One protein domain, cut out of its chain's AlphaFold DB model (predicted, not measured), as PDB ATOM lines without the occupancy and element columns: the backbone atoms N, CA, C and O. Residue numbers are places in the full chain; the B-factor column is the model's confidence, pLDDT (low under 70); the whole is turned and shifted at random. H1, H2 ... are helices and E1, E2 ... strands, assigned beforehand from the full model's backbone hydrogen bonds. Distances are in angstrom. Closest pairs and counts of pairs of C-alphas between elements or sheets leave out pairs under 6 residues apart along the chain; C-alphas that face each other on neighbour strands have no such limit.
ATOM      1  N   TYR A   2      -2.130 -19.768 -35.565       71.25
ATOM      2  CA  TYR A   2      -1.625 -18.393 -35.670       71.25
ATOM      3  C   TYR A   2      -0.348 -18.032 -34.863       71.25
ATOM      4  O   TYR A   2       0.670 -17.697 -35.455       71.25
ATOM      5  N   ARG A   3      -0.335 -18.169 -33.526       70.62
ATOM      6  CA  ARG A   3       0.831 -17.771 -32.696       70.62
ATOM      7  C   ARG A   3       2.125 -18.557 -32.968       70.62
ATOM      8  O   ARG A   3       3.213 -18.062 -32.689       70.62
ATOM      9  N   ILE A   4       2.018 -19.800 -33.441       70.25
ATOM     10  CA  ILE A   4       3.188 -20.605 -33.834       70.25
ATOM     11  C   ILE A   4       3.682 -20.131 -35.205       70.25
ATOM     12  O   ILE A   4       4.884 -19.986 -35.408       70.25
ATOM     13  N   ASP A   5       2.757 -19.811 -36.103       67.00
ATOM     14  CA  ASP A   5       3.034 -19.353 -37.468       67.00
ATOM     15  C   ASP A   5       3.706 -17.984 -37.453       67.00
ATOM     16  O   ASP A   5       4.673 -17.765 -38.170       67.00
ATOM     17  N   GLU A   6       3.286 -17.108 -36.540       70.62
ATOM     18  CA  GLU A   6       3.900 -15.805 -36.290       70.62
ATOM     19  C   GLU A   6       5.357 -15.908 -35.809       70.62
ATOM     20  O   GLU A   6       6.211 -15.098 -36.175       70.62
ATOM     21  N   ARG A   7       5.671 -16.918 -34.991       70.31
ATOM     22  CA  ARG A   7       7.047 -17.174 -34.539       70.31
ATOM     23  C   ARG A   7       7.902 -17.763 -35.659       70.31
ATOM     24  O   ARG A   7       9.044 -17.349 -35.818       70.31
ATOM     25  N   LEU A   8       7.349 -18.688 -36.444       67.12
ATOM     26  CA  LEU A   8       8.034 -19.284 -37.593       67.12
ATOM     27  C   LEU A   8       8.270 -18.276 -38.723       67.12
ATOM     28  O   LEU A   8       9.314 -18.323 -39.365       67.12
ATOM     29  N   HIS A   9       7.341 -17.348 -38.954       68.81
ATOM     30  CA  HIS A   9       7.505 -16.281 -39.938       68.81
ATOM     31  C   HIS A   9       8.695 -15.381 -39.583       68.81
ATOM     32  O   HIS A   9       9.609 -15.246 -40.389       68.81
ATOM     33  N   ARG A  10       8.763 -14.894 -38.335       70.44
ATOM     34  CA  ARG A  10       9.903 -14.094 -37.850       70.44
ATOM     35  C   ARG A  10      11.243 -14.818 -37.977       70.44
ATOM     36  O   ARG A  10      12.252 -14.200 -38.282       70.44
ATOM     37  N   LEU A  11      11.271 -16.131 -37.758       69.94
ATOM     38  CA  LEU A  11      12.491 -16.925 -37.923       69.94
ATOM     39  C   LEU A  11      12.875 -17.101 -39.400       69.94
ATOM     40  O   LEU A  11      14.053 -16.981 -39.729       69.94
ATOM     41  N   ASN A  12      11.898 -17.285 -40.292       66.69
ATOM     42  CA  ASN A  12      12.134 -17.318 -41.735       66.69
ATOM     43  C   ASN A  12      12.670 -15.985 -42.276       66.69
ATOM     44  O   ASN A  12      13.507 -16.013 -43.178       66.69
ATOM     45  N   GLU A  13      12.222 -14.841 -41.749       68.38
ATOM     46  CA  GLU A  13      12.781 -13.520 -42.089       68.38
ATOM     47  C   GLU A  13      14.245 -13.387 -41.645       68.38
ATOM     48  O   GLU A  13      15.058 -12.781 -42.338       68.38
ATOM     49  N   LEU A  14      14.603 -14.018 -40.523       64.69
ATOM     50  CA  LEU A  14      15.973 -14.071 -40.004       64.69
ATOM     51  C   LEU A  14      16.856 -15.122 -40.701       64.69
ATOM     52  O   LEU A  14      18.037 -15.232 -40.380       64.69
ATOM     53  N   GLY A  15      16.307 -15.871 -41.661       61.97
ATOM     54  CA  GLY A  15      17.040 -16.848 -42.466       61.97
ATOM     55  C   GLY A  15      17.001 -18.290 -41.956       61.97
ATOM     56  O   GLY A  15      17.612 -19.141 -42.596       61.97
ATOM     57  N   PHE A  16      16.277 -18.572 -40.871       64.31
ATOM     58  CA  PHE A  16      16.181 -19.907 -40.270       64.31
ATOM     59  C   PHE A  16      15.028 -20.726 -40.856       64.31
ATOM     60  O   PHE A  16      13.975 -20.170 -41.178       64.31
ATOM     61  N   ASP A  17      15.203 -22.044 -40.967       66.62
ATOM     62  CA  ASP A  17      14.187 -22.962 -41.504       66.62
ATOM     63  C   ASP A  17      13.492 -23.820 -40.419       66.62
ATOM     64  O   ASP A  17      13.902 -23.850 -39.260       66.62
ATOM     65  N   VAL A  18      12.384 -24.500 -40.760       62.44
ATOM     66  CA  VAL A  18      11.649 -25.359 -39.804       62.44
ATOM     67  C   VAL A  18      12.421 -26.638 -39.461       62.44
ATOM     68  O   VAL A  18      12.261 -27.158 -38.358       62.44
ATOM     69  N   GLU A  19      13.270 -27.142 -40.362       62.44
ATOM     70  CA  GLU A  19      14.136 -28.299 -40.103       62.44
ATOM     71  C   GLU A  19      15.304 -27.965 -39.143       62.44
ATOM     72  O   GLU A  19      15.993 -28.868 -38.661       62.44
ATOM     73  N   GLU A  20      15.550 -26.687 -38.859       68.62
ATOM     74  CA  GLU A  20      16.506 -26.185 -37.866       68.62
ATOM     75  C   GLU A  20      15.862 -25.927 -36.500       68.62
ATOM     76  O   GLU A  20      16.554 -25.574 -35.542       68.62
ATOM     77  N   ILE A  21      14.543 -26.099 -36.380       67.75
ATOM     78  CA  ILE A  21      13.793 -25.784 -35.167       67.75
ATOM     79  C   ILE A  21      13.288 -27.071 -34.518       67.75
ATOM     80  O   ILE A  21      12.487 -27.815 -35.074       67.75
ATOM     81  N   GLU A  22      13.690 -27.284 -33.270       64.44
ATOM     82  CA  GLU A  22      13.207 -28.366 -32.422       64.44
ATOM     83  C   GLU A  22      12.359 -27.784 -31.280       64.44
ATOM     84  O   GLU A  22      12.812 -26.925 -30.517       64.44
ATOM     85  N   LEU A  23      11.105 -28.228 -31.155       62.72
ATOM     86  CA  LEU A  23      10.268 -27.879 -30.008       62.72
ATOM     87  C   LEU A  23      10.580 -28.841 -28.860       62.72
ATOM     88  O   LEU A  23      10.223 -30.016 -28.910       62.72
ATOM     89  N   VAL A  24      11.211 -28.326 -27.811       67.94
ATOM     90  CA  VAL A  24      11.549 -29.088 -26.610       67.94
ATOM     91  C   VAL A  24      10.520 -28.766 -25.532       67.94
ATOM     92  O   VAL A  24      10.432 -27.627 -25.068       67.94
ATOM     93  N   ALA A  25       9.729 -29.762 -25.141       63.16
ATOM     94  CA  ALA A  25       8.884 -29.672 -23.957       63.16
ATOM     95  C   ALA A  25       9.722 -30.011 -22.715       63.16
ATOM     96  O   ALA A  25      10.428 -31.019 -22.704       63.16
ATOM     97  N   ASP A  26       9.654 -29.169 -21.689       69.25
ATOM     98  CA  ASP A  26      10.259 -29.411 -20.383       69.25
ATOM     99  C   ASP A  26       9.258 -29.130 -19.253       69.25
ATOM    100  O   ASP A  26       8.151 -28.641 -19.486       69.25
ATOM    101  N   ASP A  27       9.649 -29.423 -18.013       68.75
ATOM    102  CA  ASP A  27       8.786 -29.248 -16.836       68.75
ATOM    103  C   ASP A  27       8.362 -27.776 -16.607       68.75
ATOM    104  O   ASP A  27       7.412 -27.509 -15.871       68.75
ATOM    105  N   ALA A  28       9.041 -26.814 -17.249       71.50
ATOM    106  CA  ALA A  28       8.762 -25.379 -17.180       71.50
ATOM    107  C   ALA A  28       7.929 -24.842 -18.367       71.50
ATOM    108  O   ALA A  28       7.548 -23.667 -18.360       71.50
ATOM    109  N   GLY A  29       7.628 -25.666 -19.379       70.56
ATOM    110  CA  GLY A  29       6.813 -25.299 -20.537       70.56
ATOM    111  C   GLY A  29       7.382 -25.786 -21.875       70.56
ATOM    112  O   GLY A  29       7.997 -26.837 -21.980       70.56
ATOM    113  N   TYR A  30       7.133 -25.026 -22.945       66.00
ATOM    114  CA  TYR A  30       7.659 -25.323 -24.281       66.00
ATOM    115  C   TYR A  30       8.768 -24.332 -24.633       66.00
ATOM    116  O   TYR A  30       8.520 -23.122 -24.690       66.00
ATOM    117  N   ARG A  31       9.974 -24.829 -24.919       70.69
ATOM    118  CA  ARG A  31      11.096 -24.039 -25.444       70.69
ATOM    119  C   ARG A  31      11.369 -24.394 -26.902       70.69
ATOM    120  O   ARG A  31      11.289 -25.552 -27.296       70.69
ATOM    121  N   LEU A  32      11.710 -23.390 -27.705       67.81
ATOM    122  CA  LEU A  32      12.226 -23.594 -29.059       67.81
ATOM    123  C   LEU A  32      13.750 -23.691 -28.982       67.81
ATOM    124  O   LEU A  32      14.399 -22.791 -28.448       67.81
ATOM    125  N   ARG A  33      14.310 -24.778 -29.505       69.69
ATOM    126  CA  ARG A  33      15.746 -24.976 -29.676       69.69
ATOM    127  C   ARG A  33      16.064 -24.837 -31.157       69.69
ATOM    128  O   ARG A  33      15.571 -25.603 -31.975       69.69
ATOM    129  N   LEU A  34      16.887 -23.850 -31.482       68.00
ATOM    130  CA  LEU A  34      17.381 -23.643 -32.833       68.00
ATOM    131  C   LEU A  34      18.723 -24.366 -32.987       68.00
ATOM    132  O   LEU A  34      19.648 -24.127 -32.209       68.00
ATOM    133  N   SER A  35      18.817 -25.241 -33.977       67.44
ATOM    134  CA  SER A  35      20.043 -25.931 -34.376       67.44
ATOM    135  C   SER A  35      20.397 -25.495 -35.801       67.44
ATOM    136  O   SER A  35      20.096 -26.230 -36.743       67.44
ATOM    137  N   PRO A  36      20.987 -24.295 -35.973       64.12
ATOM    138  CA  PRO A  36      21.292 -23.766 -37.295       64.12
ATOM    139  C   PRO A  36      22.290 -24.682 -38.006       64.12
ATOM    140  O   PRO A  36      23.280 -25.126 -37.412       64.12
ATOM    141  N   ARG A  37      22.036 -24.970 -39.281       65.31
ATOM    142  CA  ARG A  37      22.914 -25.747 -40.149       65.31
ATOM    143  C   ARG A  37      23.411 -24.835 -41.260       65.31
ATOM    144  O   ARG A  37      22.641 -24.213 -41.977       65.31
ATOM    145  N   VAL A  38      24.730 -24.772 -41.436       65.38
ATOM    146  CA  VAL A  38      25.295 -24.092 -42.606       65.38
ATOM    147  C   VAL A  38      24.989 -24.955 -43.825       65.38
ATOM    148  O   VAL A  38      25.613 -25.996 -44.025       65.38
ATOM    149  N   VAL A  39      24.003 -24.539 -44.611       71.56
ATOM    150  CA  VAL A  39      23.678 -25.160 -45.895       71.56
ATOM    151  C   VAL A  39      24.384 -24.426 -47.030       71.56
ATOM    152  O   VAL A  39      24.632 -23.222 -46.970       71.56
ATOM    153  N   GLU A  40      24.740 -25.164 -48.080       80.81
ATOM    154  CA  GLU A  40      25.291 -24.567 -49.295       80.81
ATOM    155  C   GLU A  40      24.273 -23.617 -49.951       80.81
ATOM    156  O   GLU A  40      23.073 -23.907 -49.943       80.81
ATOM    157  N   PRO A  41      24.718 -22.538 -50.620       83.44
ATOM    158  CA  PRO A  41      23.831 -21.712 -51.427       83.44
ATOM    159  C   PRO A  41      23.016 -22.543 -52.431       83.44
ATOM    160  O   PRO A  41      23.529 -23.459 -53.089       83.44
ATOM    161  N   GLY A  42      21.730 -22.220 -52.574       86.94
ATOM    162  CA  GLY A  42      20.833 -22.927 -53.490       86.94
ATOM    163  C   GLY A  42      20.277 -24.249 -52.948       86.94
ATOM    164  O   GLY A  42      19.674 -24.998 -53.723       86.94
ATOM    165  N   HIS A  43      20.531 -24.593 -51.681       89.56
ATOM    166  CA  HIS A  43      20.114 -25.863 -51.089       89.56
ATOM    167  C   HIS A  43      18.598 -26.066 -51.181       89.56
ATOM    168  O   HIS A  43      18.149 -27.096 -51.693       89.56
ATOM    169  N   HIS A  44      17.804 -25.081 -50.752       91.06
ATOM    170  CA  HIS A  44      16.349 -25.213 -50.734       91.06
ATOM    171  C   HIS A  44      15.778 -25.261 -52.146       91.06
ATOM    172  O   HIS A  44      14.880 -26.058 -52.409       91.06
ATOM    173  N   ARG A  45      16.342 -24.491 -53.086       94.81
ATOM    174  CA  ARG A  45      15.955 -24.559 -54.505       94.81
ATOM    175  C   ARG A  45      16.164 -25.952 -55.083       94.81
ATOM    176  O   ARG A  45      15.245 -26.505 -55.681       94.81
ATOM    177  N   ARG A  46      17.351 -26.540 -54.876       95.12
ATOM    178  CA  ARG A  46      17.667 -27.898 -55.352       95.12
ATOM    179  C   ARG A  46      16.745 -28.939 -54.719       95.12
ATOM    180  O   ARG A  46      16.266 -29.822 -55.425       95.12
ATOM    181  N   ARG A  47      16.484 -28.829 -53.413       93.69
ATOM    182  CA  ARG A  47      15.607 -29.747 -52.670       93.69
ATOM    183  C   ARG A  47      14.155 -29.653 -53.130       93.69
ATOM    184  O   ARG A  47      13.567 -30.691 -53.413       93.69
ATOM    185  N   LEU A  48      13.603 -28.444 -53.249       95.31
ATOM    186  CA  LEU A  48      12.246 -28.236 -53.755       95.31
ATOM    187  C   LEU A  48      12.116 -28.822 -55.161       95.31
ATOM    188  O   LEU A  48      11.272 -29.683 -55.375       95.31
ATOM    189  N   HIS A  49      13.009 -28.441 -56.077       96.88
ATOM    190  CA  HIS A  49      12.980 -28.942 -57.447       96.88
ATOM    191  C   HIS A  49      13.086 -30.473 -57.513       96.88
ATOM    192  O   HIS A  49      12.344 -31.110 -58.251       96.88
ATOM    193  N   ALA A  50      13.965 -31.092 -56.719       95.75
ATOM    194  CA  ALA A  50      14.100 -32.548 -56.690       95.75
ATOM    195  C   ALA A  50      12.850 -33.267 -56.155       95.75
ATOM    196  O   ALA A  50      12.563 -34.382 -56.586       95.75
ATOM    197  N   LEU A  51      12.125 -32.656 -55.213       94.06
ATOM    198  CA  LEU A  51      10.928 -33.247 -54.616       94.06
ATOM    199  C   LEU A  51       9.673 -33.020 -55.461       94.06
ATOM    200  O   LEU A  51       8.856 -33.928 -55.562       94.06
ATOM    201  N   THR A  52       9.505 -31.829 -56.035       94.75
ATOM    202  CA  THR A  52       8.232 -31.387 -56.630       94.75
ATOM    203  C   THR A  52       8.333 -31.004 -58.103       94.75
ATOM    204  O   THR A  52       7.310 -30.864 -58.763       94.75
ATOM    205  N   GLY A  53       9.543 -30.788 -58.625       96.00
ATOM    206  CA  GLY A  53       9.770 -30.179 -59.939       96.00
ATOM    207  C   GLY A  53       9.549 -28.662 -59.980       96.00
ATOM    208  O   GLY A  53       9.749 -28.053 -61.028       96.00
ATOM    209  N   LEU A  54       9.165 -28.027 -58.865       95.62
ATOM    210  CA  LEU A  54       8.927 -26.584 -58.820       95.62
ATOM    211  C   LEU A  54      10.244 -25.801 -58.815       95.62
ATOM    212  O   LEU A  54      11.183 -26.118 -58.081       95.62
ATOM    213  N   MET A  55      10.271 -24.727 -59.601       95.62
ATOM    214  CA  MET A  55      11.349 -23.743 -59.620       95.62
ATOM    215  C   MET A  55      10.939 -22.532 -58.787       95.62
ATOM    216  O   MET A  55       9.823 -22.041 -58.911       95.62
ATOM    217  N   ALA A  56      11.841 -22.066 -57.927       95.06
ATOM    218  CA  ALA A  56      11.615 -20.909 -57.068       95.06
ATOM    219  C   ALA A  56      12.952 -20.250 -56.696       95.06
ATOM    220  O   ALA A  56      14.028 -20.831 -56.903       95.06
ATOM    221  N   GLN A  57      12.898 -19.050 -56.122       92.88
ATOM    222  CA  GLN A  57      14.040 -18.428 -55.446       92.88
ATOM    223  C   GLN A  57      14.319 -19.099 -54.088       92.88
ATOM    224  O   GLN A  57      13.502 -19.863 -53.588       92.88
ATOM    225  N   GLU A  58      15.472 -18.832 -53.462       89.62
ATOM    226  CA  GLU A  58      15.894 -19.549 -52.240       89.62
ATOM    227  C   GLU A  58      14.902 -19.390 -51.081       89.62
ATOM    228  O   GLU A  58      14.468 -20.379 -50.493       89.62
ATOM    229  N   ASN A  59      14.476 -18.156 -50.798       86.62
ATOM    230  CA  ASN A  59      13.525 -17.879 -49.720       86.62
ATOM    231  C   ASN A  59      12.110 -18.389 -50.041       86.62
ATOM    232  O   ASN A  59      11.414 -18.874 -49.146       86.62
ATOM    233  N   GLN A  60      11.701 -18.327 -51.313       92.50
ATOM    234  CA  GLN A  60      10.441 -18.908 -51.781       92.50
ATOM    235  C   GLN A  60      10.463 -20.432 -51.573       92.50
ATOM    236  O   GLN A  60       9.578 -20.982 -50.920       92.50
ATOM    237  N   ALA A  61      11.533 -21.100 -52.017       92.94
ATOM    238  CA  ALA A  61      11.707 -22.539 -51.868       92.94
ATOM    239  C   ALA A  61      11.709 -22.976 -50.400       92.94
ATOM    240  O   ALA A  61      11.028 -23.938 -50.050       92.94
ATOM    241  N   ARG A  62      12.404 -22.234 -49.529       88.88
ATOM    242  CA  ARG A  62      12.375 -22.468 -48.079       88.88
ATOM    243  C   ARG A  62      10.949 -22.393 -47.530       88.88
ATOM    244  O   ARG A  62      10.530 -23.281 -46.792       88.88
ATOM    245  N   ARG A  63      10.176 -21.367 -47.907       89.88
ATOM    246  CA  ARG A  63       8.790 -21.204 -47.436       89.88
ATOM    247  C   ARG A  63       7.883 -22.350 -47.901       89.88
ATOM    248  O   ARG A  63       7.133 -22.875 -47.082       89.88
ATOM    249  N   LEU A  64       7.992 -22.773 -49.161       94.00
ATOM    250  CA  LEU A  64       7.224 -23.900 -49.705       94.00
ATOM    251  C   LEU A  64       7.588 -25.228 -49.015       94.00
ATOM    252  O   LEU A  64       6.700 -25.980 -48.621       94.00
ATOM    253  N   LEU A  65       8.881 -25.497 -48.803       92.50
ATOM    254  CA  LEU A  65       9.337 -26.694 -48.084       92.50
ATOM    255  C   LEU A  65       8.842 -26.719 -46.630       92.50
ATOM    256  O   LEU A  65       8.453 -27.775 -46.133       92.50
ATOM    257  N   ASN A  66       8.800 -25.564 -45.963       87.81
ATOM    258  CA  ASN A  66       8.251 -25.448 -44.612       87.81
ATOM    259  C   ASN A  66       6.745 -25.755 -44.563       87.81
ATOM    260  O   ASN A  66       6.280 -26.404 -43.620       87.81
ATOM    261  N   ASP A  67       5.980 -25.304 -45.559       92.25
ATOM    262  CA  ASP A  67       4.548 -25.606 -45.656       92.25
ATOM    263  C   ASP A  67       4.305 -27.104 -45.913       92.25
ATOM    264  O   ASP A  67       3.516 -27.735 -45.204       92.25
ATOM    265  N   LEU A  68       5.087 -27.716 -46.809       93.44
ATOM    266  CA  LEU A  68       5.078 -29.164 -47.037       93.44
ATOM    267  C   LEU A  68       5.416 -29.956 -45.760       93.44
ATOM    268  O   LEU A  68       4.719 -30.914 -45.412       93.44
ATOM    269  N   ALA A  69       6.469 -29.565 -45.037       89.50
ATOM    270  CA  ALA A  69       6.872 -30.225 -43.795       89.50
ATOM    271  C   ALA A  69       5.765 -30.160 -42.731       89.50
ATOM    272  O   ALA A  69       5.475 -31.151 -42.052       89.50
ATOM    273  N   ARG A  70       5.090 -29.013 -42.623       87.31
ATOM    274  CA  ARG A  70       3.931 -28.830 -41.747       87.31
ATOM    275  C   ARG A  70       2.757 -29.712 -42.157       87.31
ATOM    276  O   ARG A  70       2.184 -30.374 -41.292       87.31
ATOM    277  N   TYR A  71       2.401 -29.728 -43.437       91.00
ATOM    278  CA  TYR A  71       1.321 -30.565 -43.955       91.00
ATOM    279  C   TYR A  71       1.589 -32.048 -43.656       91.00
ATOM    280  O   TYR A  71       0.729 -32.750 -43.121       91.00
ATOM    281  N   ARG A  72       2.826 -32.512 -43.868       91.56
ATOM    282  CA  ARG A  72       3.247 -33.866 -43.486       91.56
ATOM    283  C   ARG A  72       3.082 -34.129 -41.988       91.56
ATOM    284  O   ARG A  72       2.515 -35.152 -41.619       91.56
ATOM    285  N   ALA A  73       3.511 -33.206 -41.128       87.06
ATOM    286  CA  ALA A  73       3.352 -33.339 -39.679       87.06
ATOM    287  C   ALA A  73       1.874 -33.373 -39.235       87.06
ATOM    288  O   ALA A  73       1.535 -33.923 -38.185       87.06
ATOM    289  N   GLU A  74       0.965 -32.771 -40.002       87.25
ATOM    290  CA  GLU A  74      -0.479 -32.878 -39.779       87.25
ATOM    291  C   GLU A  74      -1.022 -34.250 -40.170       87.25
ATOM    292  O   GLU A  74      -1.750 -34.857 -39.379       87.25
ATOM    293  N   LEU A  75      -0.602 -34.778 -41.321       89.62
ATOM    294  CA  LEU A  75      -0.938 -36.140 -41.724       89.62
ATOM    295  C   LEU A  75      -0.409 -37.182 -40.730       89.62
ATOM    296  O   LEU A  75      -1.132 -38.114 -40.379       89.62
ATOM    297  N   ASP A  76       0.817 -37.002 -40.233       88.50
ATOM    298  CA  ASP A  76       1.434 -37.890 -39.244       88.50
ATOM    299  C   ASP A  76       0.639 -37.925 -37.935       88.50
ATOM    300  O   ASP A  76       0.444 -38.996 -37.362       88.50
ATOM    301  N   ARG A  77       0.131 -36.771 -37.477       86.75
ATOM    302  CA  ARG A  77      -0.703 -36.677 -36.266       86.75
ATOM    303  C   ARG A  77      -2.089 -37.293 -36.440       86.75
ATOM    304  O   ARG A  77      -2.634 -37.819 -35.474       86.75
ATOM    305  N   ALA A  78      -2.671 -37.202 -37.633       87.25
ATOM    306  CA  ALA A  78      -3.965 -37.814 -37.935       87.25
ATOM    307  C   ALA A  78      -3.854 -39.330 -38.177       87.25
ATOM    308  O   ALA A  78      -4.817 -40.078 -37.987       87.25
ATOM    309  N   GLY A  79      -2.684 -39.789 -38.622       83.38
ATOM    310  CA  GLY A  79      -2.394 -41.180 -38.930       83.38
ATOM    311  C   GLY A  79      -1.960 -42.011 -37.723       83.38
ATOM    312  O   GLY A  79      -1.609 -41.518 -36.659       83.38
ATOM    313  N   LYS A  80      -1.944 -43.336 -37.910       78.62
ATOM    314  CA  LYS A  80      -1.354 -44.289 -36.947       78.62
ATOM    315  C   LYS A  80       0.128 -44.571 -37.214       78.62
ATOM    316  O   LYS A  80       0.774 -45.248 -36.421       78.62
ATOM    317  N   ARG A  81       0.637 -44.159 -38.378       86.31
ATOM    318  CA  ARG A  81       2.002 -44.414 -38.853       86.31
ATOM    319  C   ARG A  81       2.534 -43.167 -39.561       86.31
ATOM    320  O   ARG A  81       1.724 -42.504 -40.211       86.31
ATOM    321  N   PRO A  82       3.853 -42.906 -39.498       88.62
ATOM    322  CA  PRO A  82       4.470 -41.824 -40.252       88.62
ATOM    323  C   PRO A  82       4.210 -41.964 -41.754       88.62
ATOM    324  O   PRO A  82       4.330 -43.056 -42.320       88.62
ATOM    325  N   VAL A  83       3.874 -40.853 -42.396       90.81
ATOM    326  CA  VAL A  83       3.647 -40.740 -43.829       90.81
ATOM    327  C   VAL A  83       4.998 -40.588 -44.537       90.81
ATOM    328  O   VAL A  83       5.806 -39.729 -44.156       90.81
ATOM    329  N   PRO A  84       5.279 -41.412 -45.566       94.00
ATOM    330  CA  PRO A  84       6.468 -41.247 -46.394       94.00
ATOM    331  C   PRO A  84       6.524 -39.859 -47.045       94.00
ATOM    332  O   PRO A  84       5.499 -39.339 -47.484       94.00
ATOM    333  N   GLU A  85       7.723 -39.283 -47.157       90.81
ATOM    334  CA  GLU A  85       7.929 -37.924 -47.689       90.81
ATOM    335  C   GLU A  85       7.342 -37.749 -49.096       90.81
ATOM    336  O   GLU A  85       6.642 -36.776 -49.352       90.81
ATOM    337  N   THR A  86       7.530 -38.732 -49.978       93.88
ATOM    338  CA  THR A  86       6.993 -38.711 -51.349       93.88
ATOM    339  C   THR A  86       5.464 -38.710 -51.391       93.88
ATOM    340  O   THR A  86       4.868 -38.037 -52.227       93.88
ATOM    341  N   VAL A  87       4.811 -39.424 -50.469       95.12
ATOM    342  CA  VAL A  87       3.345 -39.454 -50.365       95.12
ATOM    343  C   VAL A  87       2.823 -38.116 -49.856       95.12
ATOM    344  O   VAL A  87       1.854 -37.594 -50.403       95.12
ATOM    345  N   ALA A  88       3.467 -37.552 -48.832       95.25
ATOM    346  CA  ALA A  88       3.107 -36.237 -48.315       95.25
ATOM    347  C   ALA A  88       3.299 -35.148 -49.378       95.25
ATOM    348  O   ALA A  88       2.427 -34.302 -49.527       95.25
ATOM    349  N   MET A  89       4.385 -35.219 -50.153       96.38
ATOM    350  CA  MET A  89       4.668 -34.313 -51.267       96.38
ATOM    351  C   MET A  89       3.572 -34.352 -52.332       96.38
ATOM    352  O   MET A  89       3.006 -33.308 -52.644       96.38
ATOM    353  N   HIS A  90       3.218 -35.538 -52.840       97.25
ATOM    354  CA  HIS A  90       2.188 -35.644 -53.876       97.25
ATOM    355  C   HIS A  90       0.834 -35.124 -53.398       97.25
ATOM    356  O   HIS A  90       0.158 -34.416 -54.135       97.25
ATOM    357  N   ARG A  91       0.454 -35.448 -52.158       97.69
ATOM    358  CA  ARG A  91      -0.804 -34.959 -51.591       97.69
ATOM    359  C   ARG A  91      -0.788 -33.459 -51.356       97.69
ATOM    360  O   ARG A  91      -1.764 -32.799 -51.673       97.69
ATOM    361  N   TRP A  92       0.313 -32.916 -50.845       98.12
ATOM    362  CA  TRP A  92       0.465 -31.477 -50.661       98.12
ATOM    363  C   TRP A  92       0.340 -30.726 -51.990       98.12
ATOM    364  O   TRP A  92      -0.371 -29.725 -52.054       98.12
ATOM    365  N   LEU A  93       0.952 -31.243 -53.065       98.25
ATOM    366  CA  LEU A  93       0.784 -30.671 -54.398       98.25
ATOM    367  C   LEU A  93      -0.696 -30.637 -54.804       98.25
ATOM    368  O   LEU A  93      -1.214 -29.564 -55.084       98.25
ATOM    369  N   SER A  94      -1.393 -31.774 -54.742       98.06
ATOM    370  CA  SER A  94      -2.776 -31.876 -55.227       98.06
ATOM    371  C   SER A  94      -3.835 -31.235 -54.321       98.06
ATOM    372  O   SER A  94      -4.891 -30.828 -54.791       98.06
ATOM    373  N   GLU A  95      -3.606 -31.204 -53.007       97.69
ATOM    374  CA  GLU A  95      -4.606 -30.778 -52.015       97.69
ATOM    375  C   GLU A  95      -4.388 -29.341 -51.527       97.69
ATOM    376  O   GLU A  95      -5.317 -28.740 -50.988       97.69
ATOM    377  N   VAL A  96      -3.179 -28.790 -51.685       97.88
ATOM    378  CA  VAL A  96      -2.806 -27.483 -51.123       97.88
ATOM    379  C   VAL A  96      -2.272 -26.547 -52.201       97.88
ATOM    380  O   VAL A  96      -2.837 -25.476 -52.410       97.88
ATOM    381  N   PHE A  97      -1.210 -26.949 -52.903       98.19
ATOM    382  CA  PHE A  97      -0.531 -26.083 -53.869       98.19
ATOM    383  C   PHE A  97      -1.374 -25.837 -55.129       98.19
ATOM    384  O   PHE A  97      -1.659 -24.690 -55.468       98.19
ATOM    385  N   GLU A  98      -1.801 -26.904 -55.808       97.94
ATOM    386  CA  GLU A  98      -2.564 -26.820 -57.057       97.94
ATOM    387  C   GLU A  98      -3.897 -26.077 -56.878       97.94
ATOM    388  O   GLU A  98      -4.160 -25.186 -57.683       97.94
ATOM    389  N   PRO A  99      -4.715 -26.331 -55.831       98.31
ATOM    390  CA  PRO A  99      -5.950 -25.575 -55.620       98.31
ATOM    391  C   PRO A  99      -5.718 -24.081 -55.377       98.31
ATOM    392  O   PRO A  99      -6.475 -23.258 -55.887       98.31
ATOM    393  N   ALA A 100      -4.668 -23.719 -54.633       97.62
ATOM    394  CA  ALA A 100      -4.336 -22.322 -54.371       97.62
ATOM    395  C   ALA A 100      -3.897 -21.589 -55.648       97.62
ATOM    396  O   ALA A 100      -4.329 -20.468 -55.895       97.62
ATOM    397  N   VAL A 101      -3.082 -22.226 -56.494       97.44
ATOM    398  CA  VAL A 101      -2.663 -21.638 -57.777       97.44
ATOM    399  C   VAL A 101      -3.828 -21.596 -58.774       97.44
ATOM    400  O   VAL A 101      -4.001 -20.605 -59.477       97.44
ATOM    401  N   ALA A 102      -4.662 -22.638 -58.820       96.88
ATOM    402  CA  ALA A 102      -5.811 -22.718 -59.724       96.88
ATOM    403  C   ALA A 102      -6.931 -21.718 -59.386       96.88
ATOM    404  O   ALA A 102      -7.767 -21.437 -60.243       96.88
ATOM    405  N   ALA A 103      -6.948 -21.174 -58.167       97.12
ATOM    406  CA  ALA A 103      -7.867 -20.109 -57.778       97.12
ATOM    407  C   ALA A 103      -7.543 -18.762 -58.450       97.12
ATOM    408  O   ALA A 103      -8.397 -17.877 -58.474       97.12
ATOM    409  N   VAL A 104      -6.344 -18.598 -59.027       96.69
ATOM    410  CA  VAL A 104      -5.985 -17.387 -59.768       96.69
ATOM    411  C   VAL A 104      -6.803 -17.307 -61.068       96.69
ATOM    412  O   VAL A 104      -6.709 -18.216 -61.902       96.69
ATOM    413  N   PRO A 105      -7.559 -16.215 -61.293       96.06
ATOM    414  CA  PRO A 105      -8.297 -15.991 -62.530       96.06
ATOM    415  C   PRO A 105      -7.394 -16.002 -63.767       96.06
ATOM    416  O   PRO A 105      -6.261 -15.517 -63.727       96.06
ATOM    417  N   ALA A 106      -7.909 -16.525 -64.883       93.69
ATOM    418  CA  ALA A 106      -7.137 -16.718 -66.112       93.69
ATOM    419  C   ALA A 106      -6.538 -15.414 -66.665       93.69
ATOM    420  O   ALA A 106      -5.457 -15.427 -67.247       93.69
ATOM    421  N   GLU A 107      -7.205 -14.279 -66.455       93.25
ATOM    422  CA  GLU A 107      -6.723 -12.959 -66.865       93.25
ATOM    423  C   GLU A 107      -5.508 -12.458 -66.067       93.25
ATOM    424  O   GLU A 107      -4.836 -11.528 -66.506       93.25
ATOM    425  N   LEU A 108      -5.216 -13.063 -64.911       94.06
ATOM    426  CA  LEU A 108      -4.044 -12.753 -64.087       94.06
ATOM    427  C   LEU A 108      -2.912 -13.775 -64.275       94.06
ATOM    428  O   LEU A 108      -1.843 -13.631 -63.676       94.06
ATOM    429  N   TRP A 109      -3.113 -14.803 -65.105       90.81
ATOM    430  CA  TRP A 109      -2.078 -15.794 -65.387       90.81
ATOM    431  C   TRP A 109      -0.868 -15.144 -66.062       90.81
ATOM    432  O   TRP A 109      -0.991 -14.387 -67.022       90.81
ATOM    433  N   GLY A 110       0.328 -15.474 -65.572       87.31
ATOM    434  CA  GLY A 110       1.585 -14.924 -66.081       87.31
ATOM    435  C   GLY A 110       1.991 -13.581 -65.473       87.31
ATOM    436  O   GLY A 110       3.045 -13.069 -65.838       87.31
ATOM    437  N   LYS A 111       1.208 -13.025 -64.533       89.94
ATOM    438  CA  LYS A 111       1.689 -11.937 -63.667       89.94
ATOM    439  C   LYS A 111       2.797 -12.394 -62.725       89.94
ATOM    440  O   LYS A 111       3.664 -11.588 -62.407       89.94
ATOM    441  N   ARG A 112       2.711 -13.645 -62.272       93.06
ATOM    442  CA  ARG A 112       3.638 -14.336 -61.375       93.06
ATOM    443  C   ARG A 112       3.698 -15.811 -61.754       93.06
ATOM    444  O   ARG A 112       2.680 -16.380 -62.166       93.06
ATOM    445  N   ASP A 113       4.852 -16.438 -61.562       94.00
ATOM    446  CA  ASP A 113       4.984 -17.894 -61.639       94.00
ATOM    447  C   ASP A 113       4.240 -18.594 -60.486       94.00
ATOM    448  O   ASP A 113       4.059 -18.046 -59.398       94.00
ATOM    449  N   ALA A 114       3.835 -19.853 -60.685       94.94
ATOM    450  CA  ALA A 114       3.013 -20.602 -59.722       94.94
ATOM    451  C   ALA A 114       3.634 -20.700 -58.313       94.94
ATOM    452  O   ALA A 114       2.930 -20.609 -57.305       94.94
ATOM    453  N   ALA A 115       4.957 -20.874 -58.230       95.12
ATOM    454  CA  ALA A 115       5.659 -20.914 -56.950       95.12
ATOM    455  C   ALA A 115       5.643 -19.553 -56.235       95.12
ATOM    456  O   ALA A 115       5.569 -19.513 -55.007       95.12
ATOM    457  N   GLU A 116       5.679 -18.457 -56.995       95.31
ATOM    458  CA  GLU A 116       5.624 -17.094 -56.472       95.31
ATOM    459  C   GLU A 116       4.216 -16.735 -55.996       95.31
ATOM    460  O   GLU A 116       4.067 -16.291 -54.862       95.31
ATOM    461  N   VAL A 117       3.182 -17.068 -56.778       96.19
ATOM    462  CA  VAL A 117       1.771 -16.954 -56.359       96.19
ATOM    463  C   VAL A 117       1.551 -17.627 -55.008       96.19
ATOM    464  O   VAL A 117       1.015 -17.028 -54.078       96.19
ATOM    465  N   PHE A 118       1.982 -18.883 -54.874       97.50
ATOM    466  CA  PHE A 118       1.782 -19.624 -53.635       97.50
ATOM    467  C   PHE A 118       2.602 -19.042 -52.473       97.50
ATOM    468  O   PHE A 118       2.125 -18.972 -51.339       97.50
ATOM    469  N   HIS A 119       3.831 -18.597 -52.742       95.25
ATOM    470  CA  HIS A 119       4.676 -17.930 -51.757       95.25
ATOM    471  C   HIS A 119       4.030 -16.649 -51.209       95.25
ATOM    472  O   HIS A 119       3.939 -16.494 -49.986       95.25
ATOM    473  N   GLU A 120       3.574 -15.765 -52.098       95.56
ATOM    474  CA  GLU A 120       2.923 -14.504 -51.741       95.56
ATOM    475  C   GLU A 120       1.582 -14.760 -51.031       95.56
ATOM    476  O   GLU A 120       1.299 -14.138 -50.009       95.56
ATOM    477  N   ALA A 121       0.801 -15.758 -51.458       96.75
ATOM    478  CA  ALA A 121      -0.434 -16.140 -50.772       96.75
ATOM    479  C   ALA A 121      -0.193 -16.628 -49.327       96.75
ATOM    480  O   ALA A 121      -0.952 -16.288 -48.416       96.75
ATOM    481  N   LEU A 122       0.881 -17.391 -49.074       93.75
ATOM    482  CA  LEU A 122       1.260 -17.798 -47.713       93.75
ATOM    483  C   LEU A 122       1.677 -16.607 -46.839       93.75
ATOM    484  O   LEU A 122       1.416 -16.601 -45.634       93.75
ATOM    485  N   GLU A 123       2.343 -15.613 -47.425       91.94
ATOM    486  CA  GLU A 123       2.666 -14.357 -46.744       91.94
ATOM    487  C   GLU A 123       1.417 -13.558 -46.395       91.94
ATOM    488  O   GLU A 123       1.227 -13.153 -45.246       91.94
ATOM    489  N   HIS A 124       0.527 -13.418 -47.370       95.06
ATOM    490  CA  HIS A 124      -0.725 -12.705 -47.212       95.06
ATOM    491  C   HIS A 124      -1.613 -13.351 -46.150       95.06
ATOM    492  O   HIS A 124      -2.142 -12.672 -45.272       95.06
ATOM    493  N   ARG A 125      -1.680 -14.689 -46.125       94.50
ATOM    494  CA  ARG A 125      -2.362 -15.443 -45.063       94.50
ATOM    495  C   ARG A 125      -1.837 -15.092 -43.679       94.50
ATOM    496  O   ARG A 125      -2.632 -14.948 -42.747       94.50
ATOM    497  N   TRP A 126      -0.519 -15.006 -43.514       90.00
ATOM    498  CA  TRP A 126       0.071 -14.634 -42.231       90.00
ATOM    499  C   TRP A 126      -0.338 -13.216 -41.831       90.00
ATOM    500  O   TRP A 126      -0.763 -13.015 -40.694       90.00
ATOM    501  N   PHE A 127      -0.280 -12.266 -42.764       91.19
ATOM    502  CA  PHE A 127      -0.684 -10.881 -42.533       91.19
ATOM    503  C   PHE A 127      -2.159 -10.771 -42.123       91.19
ATOM    504  O   PHE A 127      -2.469 -10.167 -41.096       91.19
ATOM    505  N   LEU A 128      -3.064 -11.423 -42.856       93.69
ATOM    506  CA  LEU A 128      -4.491 -11.455 -42.527       93.69
ATOM    507  C   LEU A 128      -4.755 -12.133 -41.180       93.69
ATOM    508  O   LEU A 128      -5.537 -11.634 -40.373       93.69
ATOM    509  N   SER A 129      -4.051 -13.231 -40.895       91.69
ATOM    510  CA  SER A 129      -4.169 -13.915 -39.604       91.69
ATOM    511  C   SER A 129      -3.667 -13.051 -38.445       91.69
ATOM    512  O   SER A 129      -4.230 -13.093 -37.352       91.69
ATOM    513  N   GLN A 130      -2.631 -12.231 -38.677       90.00
ATOM    514  CA  GLN A 130      -2.171 -11.257 -37.687       90.00
ATOM    515  C   GLN A 130      -3.238 -10.218 -37.374       90.00
ATOM    516  O   GLN A 130      -3.506  -9.956 -36.201       90.00
ATOM    517  N   GLN A 131      -3.860  -9.653 -38.407       92.06
ATOM    518  CA  GLN A 131      -4.909  -8.652 -38.228       92.06
ATOM    519  C   GLN A 131      -6.146  -9.218 -37.530       92.06
ATOM    520  O   GLN A 131      -6.703  -8.566 -36.648       92.06
ATOM    521  N   ALA A 132      -6.558 -10.433 -37.896       92.75
ATOM    522  CA  ALA A 132      -7.721 -11.095 -37.313       92.75
ATOM    523  C   ALA A 132      -7.463 -11.629 -35.891       92.75
ATOM    524  O   ALA A 132      -8.402 -11.889 -35.141       92.75
ATOM    525  N   GLY A 133      -6.195 -11.820 -35.504       92.88
ATOM    526  CA  GLY A 133      -5.822 -12.480 -34.250       92.88
ATOM    527  C   GLY A 133      -6.096 -13.992 -34.237       92.88
ATOM    528  O   GLY A 133      -5.941 -14.640 -33.195       92.88
ATOM    529  N   GLU A 134      -6.467 -14.567 -35.380       92.06
ATOM    530  CA  GLU A 134      -6.757 -15.985 -35.578       92.06
ATOM    531  C   GLU A 134      -6.333 -16.459 -36.976       92.06
ATOM    532  O   GLU A 134      -5.981 -15.662 -37.832       92.06
ATOM    533  N   ASP A 135      -6.305 -17.774 -37.201       90.12
ATOM    534  CA  ASP A 135      -5.902 -18.338 -38.497       90.12
ATOM    535  C   ASP A 135      -7.053 -18.232 -39.504       90.12
ATOM    536  O   ASP A 135      -8.063 -18.915 -39.340       90.12
ATOM    537  N   VAL A 136      -6.881 -17.419 -40.550       94.31
ATOM    538  CA  VAL A 136      -7.914 -17.208 -41.584       94.31
ATOM    539  C   VAL A 136      -8.015 -18.358 -42.593       94.31
ATOM    540  O   VAL A 136      -8.978 -18.438 -43.350       94.31
ATOM    541  N   GLY A 137      -7.043 -19.278 -42.605       94.12
ATOM    542  CA  GLY A 137      -6.971 -20.370 -43.577       94.12
ATOM    543  C   GLY A 137      -6.374 -19.965 -44.932       94.12
ATOM    544  O   GLY A 137      -6.167 -18.793 -45.225       94.12
ATOM    545  N   LEU A 138      -6.039 -20.968 -45.752       95.44
ATOM    546  CA  LEU A 138      -5.343 -20.757 -47.026       95.44
ATOM    547  C   LEU A 138      -6.252 -20.170 -48.106       95.44
ATOM    548  O   LEU A 138      -5.932 -19.116 -48.632       95.44
ATOM    549  N   MET A 139      -7.376 -20.819 -48.422       97.69
ATOM    550  CA  MET A 139      -8.230 -20.369 -49.531       97.69
ATOM    551  C   MET A 139      -8.791 -18.952 -49.332       97.69
ATOM    552  O   MET A 139      -8.651 -18.159 -50.254       97.69
ATOM    553  N   PRO A 140      -9.291 -18.559 -48.139       97.62
ATOM    554  CA  PRO A 140      -9.708 -17.173 -47.916       97.62
ATOM    555  C   PRO A 140      -8.574 -16.161 -48.115       97.62
ATOM    556  O   PRO A 140      -8.801 -15.064 -48.613       97.62
ATOM    557  N   ALA A 141      -7.342 -16.528 -47.750       97.25
ATOM    558  CA  ALA A 141      -6.183 -15.677 -47.979       97.25
ATOM    559  C   ALA A 141      -5.767 -15.618 -49.454       97.25
ATOM    560  O   ALA A 141      -5.321 -14.569 -49.899       97.25
ATOM    561  N   VAL A 142      -5.913 -16.712 -50.206       98.06
ATOM    562  CA  VAL A 142      -5.680 -16.736 -51.659       98.06
ATOM    563  C   VAL A 142      -6.673 -15.815 -52.364       98.06
ATOM    564  O   VAL A 142      -6.250 -14.996 -53.174       98.06
ATOM    565  N   ASP A 143      -7.959 -15.897 -52.018       97.81
ATOM    566  CA  ASP A 143      -9.001 -15.052 -52.608       97.81
ATOM    567  C   ASP A 143      -8.720 -13.559 -52.354       97.81
ATOM    568  O   ASP A 143      -8.763 -12.744 -53.277       97.81
ATOM    569  N   ASP A 144      -8.360 -13.203 -51.116       98.19
ATOM    570  CA  ASP A 144      -8.021 -11.824 -50.751       98.19
ATOM    571  C   ASP A 144      -6.718 -11.347 -51.419       98.19
ATOM    572  O   ASP A 144      -6.645 -10.223 -51.915       98.19
ATOM    573  N   TYR A 145      -5.704 -12.212 -51.500       97.69
ATOM    574  CA  TYR A 145      -4.445 -11.927 -52.194       97.69
ATOM    575  C   TYR A 145      -4.671 -11.654 -53.686       97.69
ATOM    576  O   TYR A 145      -4.131 -10.689 -54.233       97.69
ATOM    577  N   VAL A 146      -5.483 -12.480 -54.348       97.44
ATOM    578  CA  VAL A 146      -5.809 -12.317 -55.769       97.44
ATOM    579  C   VAL A 146      -6.432 -10.948 -56.020       97.44
ATOM    580  O   VAL A 146      -6.023 -10.251 -56.952       97.44
ATOM    581  N   GLU A 147      -7.393 -10.556 -55.183       96.75
ATOM    582  CA  GLU A 147      -8.131  -9.310 -55.361       96.75
ATOM    583  C   GLU A 147      -7.303  -8.076 -54.996       96.75
ATOM    584  O   GLU A 147      -7.238  -7.128 -55.777       96.75
ATOM    585  N   ASN A 148      -6.639  -8.093 -53.841       96.19
ATOM    586  CA  ASN A 148      -6.032  -6.895 -53.261       96.19
ATOM    587  C   ASN A 148      -4.542  -6.733 -53.579       96.19
ATOM    588  O   ASN A 148      -3.989  -5.653 -53.363       96.19
ATOM    589  N   VAL A 149      -3.875  -7.779 -54.078       95.38
ATOM    590  CA  VAL A 149      -2.428  -7.764 -54.344       95.38
ATOM    591  C   VAL A 149      -2.141  -8.113 -55.800       95.38
ATOM    592  O   VAL A 149      -1.676  -7.255 -56.552       95.38
ATOM    593  N   LEU A 150      -2.455  -9.337 -56.232       95.44
ATOM    594  CA  LEU A 150      -2.050  -9.834 -57.551       95.44
ATOM    595  C   LEU A 150      -2.660  -9.016 -58.695       95.44
ATOM    596  O   LEU A 150      -1.967  -8.687 -59.659       95.44
ATOM    597  N   ARG A 151      -3.939  -8.638 -58.588       94.94
ATOM    598  CA  ARG A 151      -4.623  -7.822 -59.604       94.94
ATOM    599  C   ARG A 151      -3.927  -6.480 -59.851       94.94
ATOM    600  O   ARG A 151      -3.936  -5.985 -60.979       94.94
ATOM    601  N   HIS A 152      -3.313  -5.912 -58.819       92.38
ATOM    602  CA  HIS A 152      -2.644  -4.612 -58.863       92.38
ATOM    603  C   HIS A 152      -1.133  -4.711 -59.114       92.38
ATOM    604  O   HIS A 152      -0.477  -3.684 -59.301       92.38
ATOM    605  N   ALA A 153      -0.575  -5.923 -59.144       88.06
ATOM    606  CA  ALA A 153       0.837  -6.141 -59.400       88.06
ATOM    607  C   ALA A 153       1.201  -5.851 -60.871       88.06
ATOM    608  O   ALA A 153       0.419  -6.175 -61.776       88.06
ATOM    609  N   PRO A 154       2.391  -5.278 -61.142       81.38
ATOM    610  CA  PRO A 154       2.894  -5.138 -62.505       81.38
ATOM    611  C   PRO A 154       3.143  -6.516 -63.132       81.38
ATOM    612  O   PRO A 154       3.522  -7.462 -62.434       81.38
ATOM    613  N   ASP A 155       2.943  -6.614 -64.446       73.75
ATOM    614  CA  ASP A 155       3.216  -7.834 -65.208       73.75
ATOM    615  C   ASP A 155       4.727  -8.109 -65.229       73.75
ATOM    616  O   ASP A 155       5.502  -7.261 -65.670       73.75
ATOM    617  N   GLU A 156       5.162  -9.302 -64.810       62.47
ATOM    618  CA  GLU A 156       6.584  -9.694 -64.823       62.47
ATOM    619  C   GLU A 156       7.224  -9.588 -66.213       62.47
ATOM    620  O   GLU A 156       8.381  -9.188 -66.343       62.47
ATOM    621  N   ARG A 157       6.459  -9.874 -67.278       52.97
ATOM    622  CA  ARG A 157       6.942  -9.752 -68.663       52.97
ATOM    623  C   ARG A 157       7.295  -8.318 -69.058       52.97
ATOM    624  O   ARG A 157       8.188  -8.144 -69.875       52.97
ATOM    625  N   ALA A 158       6.653  -7.311 -68.467       47.34
ATOM    626  CA  ALA A 158       6.950  -5.908 -68.757       47.34
ATOM    627  C   ALA A 158       8.256  -5.423 -68.101       47.34
ATOM    628  O   ALA A 158       8.780  -4.380 -68.475       47.34
ATOM    629  N   VAL A 159       8.791  -6.165 -67.122       49.44
ATOM    630  CA  VAL A 159      10.013  -5.796 -66.383       49.44
ATOM    631  C   VAL A 159      11.276  -6.399 -67.017       49.44
ATOM    632  O   VAL A 159      12.376  -5.909 -66.777       49.44
TER     633      VAL A 159
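AT A GLANCE: This is residues 2 to 159 of the 168 residues of the protein "DUF4032 domain-containing protein" of Actinobacteria bacterium (UniProt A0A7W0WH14). Crossed helices H2 to H6 form the body, with H3 and H5 nearest its middle; H1 packs on H5, and the tip of the E1-E2 hairpin, residues 25 to 30, sticks out. The printed part has 158 residues with seven named helices and two named strands, in the order H1, E1, E2, H2 to H7; the sheet, E1 - E2, is antiparallel and the class mostly helix. It is compact, with a radius of gyration of the C-alphas of 16.4 A and spans of 54 by 36 by 33 A.

HOW THE PARTS SIT: E1, residues 21 to 26, and E2, residues 29 to 34, form a hairpin; N 22 and O 33 are 2.8 A apart, within hydrogen-bond range. H5, residues 114 to 132, touches H1, residues 2 to 13, with residues 126 to 130 alone, closest at the C-alphas of Ser 129 and Tyr 2, 6.5 A. H5 and H6, residues 138 to 148, touch about perpendicular, at 83 degrees, closest at C-alphas 125 and 141, 4.8 A. H3, residues 58 to 78, touches H4, residues 85 to 102, at a steep tilt of 66 degrees, closest at C-alphas 72 and 88, 5.4 A. H2, residues 43 to 52, touches H3, closest at C-alphas 45 and 61, 5.4 A. H7, residues 156 to 159, touches no helix. Every O i to N i+4 pair is within hydrogen-bond range in H2, H3, H5 and H6; H1 has 7 of 8, H4 12 of 14, and H7 is too short for one.

IN THESE COORDINATES: H3 is 30.5 A long, H5 26.6 A and H4 23.8 A. H1 begins at C-alpha 2, (-1.625, -18.393, -35.670); H7 ends at C-alpha 159, (10.013, -5.796, -66.383).

THE WHOLE: The C-alphas of Asp 27 and Ala 158, 57.0 A apart, are the farthest. The printed part has no cut; H4 to H5 is a long link. Residues 11 to 27, 32 to 38 and 156 to 159 are among those under pLDDT 70.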